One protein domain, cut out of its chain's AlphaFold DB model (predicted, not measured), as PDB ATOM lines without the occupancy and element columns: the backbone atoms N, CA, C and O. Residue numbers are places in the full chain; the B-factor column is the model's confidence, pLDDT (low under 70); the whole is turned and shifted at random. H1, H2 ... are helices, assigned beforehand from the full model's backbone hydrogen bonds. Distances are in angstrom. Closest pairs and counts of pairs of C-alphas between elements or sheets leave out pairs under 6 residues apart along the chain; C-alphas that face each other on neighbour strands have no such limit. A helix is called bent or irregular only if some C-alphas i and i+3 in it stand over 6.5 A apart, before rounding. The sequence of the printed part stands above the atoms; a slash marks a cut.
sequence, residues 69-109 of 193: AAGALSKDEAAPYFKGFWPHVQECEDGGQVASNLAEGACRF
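This is residues 69 to 109 of the 193 residues of an uncharacterized protein of Arthrobacter sp. Hiyo6 (UniProt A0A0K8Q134). Three short helices follow one another round an open, elongated loop: H1 lies along one long side, H2 makes the turn at one end, and H3 comes back along the other long side. H3 packs on H2, while H1 faces H3 across the gap and comes near it only where Lys 75 meets Ala 103; the two ends of the printed part come together at the end away from H2. The printed part has 41 residues, with three named helices in the order H1, H2, H3 and no named strand, and its class is all helix. It is only just compact, close to loose, with a radius of gyration of the C-alphas of 10.6 A and spans of 32 by 17 by 14 A.

The printed part begins at Ala 69, with its C-alpha at (206.186, 178.938, 148.057). H1 takes residues 75 to 82, from C-alpha 75 at (199.163, 169.651, 142.227), and is 10.2 A from first to last C-alpha. H1 is only just irregular: C-alphas 77 and 80 are 6.9 A apart. H2 takes residues 86 to 90 and is 6.2 A from first to last C-alpha. H3, the longest helix by residues, takes residues 95 to 103 and is 11.4 A from first to last C-alpha, ending with C-alpha 103 at (202.539, 169.375, 135.982). Residues 104 to 109 follow it.

H1 and H2 meet only through their link, which is tight, with 3 residues between them. The link from H2 to H3 is also tight, with 4 residues between them. H2 and H3 touch, with 7 pairs of C-alphas within 8 A; the closest C-alphas are those of Gln 90 and Gly 96, 4.6 A apart. H1 and H3 are close but not clearly touching; their closest C-alphas, those of Lys 75 and Ala 103, are 7.1 A apart. Their lines stand at a steep tilt of 46 degrees, and they run opposite ways. In H2 and H3 every O i to N i+4 pair is within hydrogen-bond range; in H1 1 of 4 such pairs is, beside 3 of 5 O i to N i+3 pairs.

The outline is elongated. The two C-alphas farthest apart are those of Ala 70 and Glu 91, at 31.8 A, while those of Ala 69 and Phe 109, the first and last printed, are 9.4 A apart. The printed part has no cut, and neither link between helices is long. The mean pLDDT of the printed part is 84.5, and no printed residue is under 70; H3 has a mean of 76, H2 of 84 and H1 of 89.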
ATOM      1  N   ALA A  69     206.279 180.368 147.764       92.38
ATOM      2  CA  ALA A  69     206.186 178.938 148.057       92.38
ATOM      3  C   ALA A  69     205.051 178.621 149.050       92.38
ATOM      4  O   ALA A  69     204.373 177.616 148.897       92.38
ATOM      5  N   ALA A  70     204.825 179.495 150.037       93.31
ATOM      6  CA  ALA A  70     203.867 179.259 151.118       93.31
ATOM      7  C   ALA A  70     202.397 179.312 150.669       93.31
ATOM      8  O   ALA A  70     201.562 178.628 151.248       93.31
ATOM      9  N   GLY A  71     202.078 180.126 149.662       94.38
ATOM     10  CA  GLY A  71     200.736 180.225 149.092       94.38
ATOM     11  C   GLY A  71     200.568 179.471 147.776       94.38
ATOM     12  O   GLY A  71     199.569 179.699 147.101       94.38
ATOM     13  N   ALA A  72     201.559 178.674 147.357       94.81
ATOM     14  CA  ALA A  72     201.471 177.884 146.133       94.81
ATOM     15  C   ALA A  72     200.356 176.837 146.254       94.81
ATOM     16  O   ALA A  72     200.165 176.259 147.321       94.81
ATOM     17  N   LEU A  73     199.659 176.570 145.152       93.88
ATOM     18  CA  LEU A  73     198.682 175.485 145.103       93.88
ATOM     19  C   LEU A  73     199.413 174.145 145.020       93.88
ATOM     20  O   LEU A  73     200.401 174.017 144.291       93.88
ATOM     21  N   SER A  74     198.912 173.132 145.716       92.38
ATOM     22  CA  SER A  74     199.308 171.750 145.443       92.38
ATOM     23  C   SER A  74     198.923 171.342 144.015       92.38
ATOM     24  O   SER A  74     198.110 171.994 143.352       92.38
ATOM     25  N   LYS A  75     199.496 170.232 143.535       88.94
ATOM     26  CA  LYS A  75     199.163 169.651 142.227       88.94
ATOM     27  C   LYS A  75     197.653 169.451 142.064       88.94
ATOM     28  O   LYS A  75     197.088 169.848 141.049       88.94
ATOM     29  N   ASP A  76     197.002 168.893 143.082       89.94
ATOM     30  CA  ASP A  76     195.576 168.564 143.039       89.94
ATOM     31  C   ASP A  76     194.688 169.816 143.062       89.94
ATOM     32  O   ASP A  76     193.693 169.880 142.340       89.94
ATOM     33  N   GLU A  77     195.068 170.847 143.819       91.69
ATOM     34  CA  GLU A  77     194.366 172.141 143.827       91.69
ATOM     35  C   GLU A  77     194.526 172.896 142.501       91.69
ATOM     36  O   GLU A  77     193.613 173.600 142.065       91.69
ATOM     37  N   ALA A  78     195.678 172.748 141.844       90.19
ATOM     38  CA  ALA A  78     195.965 173.387 140.567       90.19
ATOM     39  C   ALA A  78     195.347 172.637 139.371       90.19
ATOM     40  O   ALA A  78     195.014 173.261 138.361       90.19
ATOM     41  N   ALA A  79     195.164 171.317 139.471       88.50
ATOM     42  CA  ALA A  79     194.729 170.454 138.371       88.50
ATOM     43  C   ALA A  79     193.461 170.935 137.637       88.50
ATOM     44  O   ALA A  79     193.461 170.918 136.400       88.50
ATOM     45  N   PRO A  80     192.404 171.431 138.318       88.88
ATOM     46  CA  PRO A  80     191.233 171.976 137.639       88.88
ATOM     47  C   PRO A  80     191.566 173.108 136.657       88.88
ATOM     48  O   PRO A  80     190.997 173.150 135.565       88.88
ATOM     49  N   TYR A  81     192.518 173.989 136.993       87.75
ATOM     50  CA  TYR A  81     192.919 175.137 136.166       87.75
ATOM     51  C   TYR A  81     193.649 174.745 134.884       87.75
ATOM     52  O   TYR A  81     193.671 175.534 133.945       87.75
ATOM     53  N   PHE A  82     194.195 173.531 134.809       87.50
ATOM     54  CA  PHE A  82     194.909 173.017 133.637       87.50
ATOM     55  C   PHE A  82     194.111 171.965 132.855       87.50
ATOM     56  O   PHE A  82     194.639 171.316 131.947       87.50
ATOM     57  N   LYS A  83     192.823 171.775 133.170       87.44
ATOM     58  CA  LYS A  83     191.973 170.808 132.471       87.44
ATOM     59  C   LYS A  83     191.883 171.137 130.975       87.44
ATOM     60  O   LYS A  83     191.348 172.173 130.592       87.44
ATOM     61  N   GLY A  84     192.371 170.220 130.138       86.31
ATOM     62  CA  GLY A  84     192.421 170.384 128.680       86.31
ATOM     63  C   GLY A  84     193.592 171.232 128.172       86.31
ATOM     64  O   GLY A  84     193.681 171.448 126.973       86.31
ATOM     65  N   PHE A  85     194.488 171.695 129.048       87.06
ATOM     66  CA  PHE A  85     195.655 172.493 128.665       87.06
ATOM     67  C   PHE A  85     196.839 171.632 128.226       87.06
ATOM     68  O   PHE A  85     197.381 171.823 127.142       87.06
ATOM     69  N   TRP A  86     197.223 170.663 129.063       86.31
ATOM     70  CA  TRP A  86     198.451 169.888 128.875       86.31
ATOM     71  C   TRP A  86     198.568 169.159 127.533       86.31
ATOM     72  O   TRP A  86     199.662 169.215 126.976       86.31
ATOM     73  N   PRO A  87     197.498 168.563 126.961       86.62
ATOM     74  CA  PRO A  87     197.593 167.942 125.642       86.62
ATOM     75  C   PRO A  87     198.077 168.910 124.558       86.62
ATOM     76  O   PRO A  87     198.824 168.506 123.686       86.62
ATOM     77  N   HIS A  88     197.712 170.194 124.631       82.94
ATOM     78  CA  HIS A  88     198.178 171.189 123.662       82.94
ATOM     79  C   HIS A  88     199.628 171.598 123.896       82.94
ATOM     80  O   HIS A  88     200.371 171.764 122.936       82.94
ATOM     81  N   VAL A  89     200.045 171.736 125.159       82.19
ATOM     82  CA  VAL A  89     201.444 172.050 125.485       82.19
ATOM     83  C   VAL A  89     202.362 170.942 124.996       82.19
ATOM     84  O   VAL A  89     203.418 171.243 124.469       82.19
ATOM     85  N   GLN A  90     201.970 169.675 125.133       84.31
ATOM     86  CA  GLN A  90     202.790 168.533 124.715       84.31
ATOM     87  C   GLN A  90     203.088 168.501 123.208       84.31
ATOM     88  O   GLN A  90     204.110 167.940 122.825       84.31
ATOM     89  N   GLU A  91     202.244 169.127 122.385       83.56
ATOM     90  CA  GLU A  91     202.433 169.248 120.934       83.56
ATOM     91  C   GLU A  91     203.343 170.429 120.539       83.56
ATOM     92  O   GLU A  91     203.714 170.564 119.373       83.56
ATOM     93  N   CYS A  92     203.709 171.304 121.481       77.50
ATOM     94  CA  CYS A  92     204.657 172.390 121.236       77.50
ATOM     95  C   CYS A  92     206.108 171.887 121.235       77.50
ATOM     96  O   CYS A  92     206.459 170.928 121.924       77.50
ATOM     97  N   GLU A  93     206.981 172.608 120.529       71.62
ATOM     98  CA  GLU A  93     208.433 172.444 120.646       71.62
ATOM     99  C   GLU A  93     208.860 172.619 122.120       71.62
ATOM    100  O   GLU A  93     208.400 173.538 122.798       71.62
ATOM    101  N   ASP A  94     209.644 171.672 122.651       74.62
ATOM    102  CA  ASP A  94     210.008 171.523 124.080       74.62
ATOM    103  C   ASP A  94     208.843 171.350 125.079       74.62
ATOM    104  O   ASP A  94     209.036 171.229 126.297       74.62
ATOM    105  N   GLY A  95     207.615 171.257 124.581       75.00
ATOM    106  CA  GLY A  95     206.392 171.216 125.367       75.00
ATOM    107  C   GLY A  95     206.272 170.017 126.306       75.00
ATOM    108  O   GLY A  95     205.794 170.152 127.435       75.00
ATOM    109  N   GLY A  96     206.784 168.853 125.898       75.81
ATOM    110  CA  GLY A  96     206.846 167.662 126.751       75.81
ATOM    111  C   GLY A  96     207.686 167.871 128.018       75.81
ATOM    112  O   GLY A  96     207.287 167.443 129.103       75.81
ATOM    113  N   GLN A  97     208.804 168.597 127.913       73.81
ATOM    114  CA  GLN A  97     209.662 168.912 129.057       73.81
ATOM    115  C   GLN A  97     209.010 169.957 129.972       73.81
ATOM    116  O   GLN A  97     209.053 169.814 131.196       73.81
ATOM    117  N   VAL A  98     208.368 170.979 129.394       75.62
ATOM    118  CA  VAL A  98     207.603 171.995 130.138       75.62
ATOM    119  C   VAL A  98     206.457 171.345 130.913       75.62
ATOM    120  O   VAL A  98     206.324 171.576 132.116       75.62
ATOM    121  N   ALA A  99     205.672 170.489 130.256       77.75
ATOM    122  CA  ALA A  99     204.579 169.756 130.883       77.75
ATOM    123  C   ALA A  99     205.096 168.862 132.015       77.75
ATOM    124  O   ALA A  99     204.569 168.923 133.122       77.75
ATOM    125  N   SER A 100     206.170 168.101 131.790       76.56
ATOM    126  CA  SER A 100     206.747 167.239 132.828       76.56
ATOM    127  C   SER A 100     207.265 168.028 134.037       76.56
ATOM    128  O   SER A 100     207.076 167.590 135.169       76.56
ATOM    129  N   ASN A 101     207.880 169.195 133.820       74.06
ATOM    130  CA  ASN A 101     208.440 170.017 134.896       74.06
ATOM    131  C   ASN A 101     207.371 170.754 135.710       74.06
ATOM    132  O   ASN A 101     207.547 170.969 136.909       74.06
ATOM    133  N   LEU A 102     206.287 171.187 135.061       76.62
ATOM    134  CA  LEU A 102     205.286 172.061 135.674       76.62
ATOM    135  C   LEU A 102     204.040 171.313 136.154       76.62
ATOM    136  O   LEU A 102     203.393 171.788 137.084       76.62
ATOM    137  N   ALA A 103     203.714 170.152 135.580       74.69
ATOM    138  CA  ALA A 103     202.539 169.375 135.982       74.69
ATOM    139  C   ALA A 103     202.741 168.583 137.285       74.69
ATOM    140  O   ALA A 103     201.762 168.196 137.921       74.69
ATOM    141  N   GLU A 104     203.987 168.335 137.691       73.62
ATOM    142  CA  GLU A 104     204.308 167.509 138.864       73.62
ATOM    143  C   GLU A 104     204.593 168.323 140.142       73.62
ATOM    144  O   GLU A 104     204.632 167.764 141.237       73.62
ATOM    145  N   GLY A 105     204.772 169.646 140.036       81.00
ATOM    146  CA  GLY A 105     205.151 170.520 141.152       81.00
ATOM    147  C   GLY A 105     204.005 171.340 141.756       81.00
ATOM    148  O   GLY A 105     202.917 171.450 141.195       81.00
ATOM    149  N   ALA A 106     204.272 171.981 142.900       88.56
ATOM    150  CA  ALA A 106     203.380 173.003 143.447       88.56
ATOM    151  C   ALA A 106     203.313 174.219 142.503       88.56
ATOM    152  O   ALA A 106     204.339 174.754 142.067       88.56
ATOM    153  N   CYS A 107     202.102 174.686 142.213       91.75
ATOM    154  CA  CYS A 107     201.852 175.784 141.293       91.75
ATOM    155  C   CYS A 107     201.920 177.125 142.030       91.75
ATOM    156  O   CYS A 107     200.995 177.526 142.740       91.75
ATOM    157  N   ARG A 108     203.024 177.853 141.832       93.19
ATOM    158  CA  ARG A 108     203.127 179.262 142.230       93.19
ATOM    159  C   ARG A 108     202.358 180.129 141.247       93.19
ATOM    160  O   ARG A 108     202.400 179.882 140.045       93.19
ATOM    161  N   PHE A 109     201.707 181.166 141.749       93.06
ATOM    162  CA  PHE A 109     200.895 182.049 140.926       93.06
ATOM    163  C   PHE A 109     200.991 183.501 141.387       93.06
ATOM    164  O   PHE A 109     201.363 183.814 142.524       93.06
TER     165      PHE A 109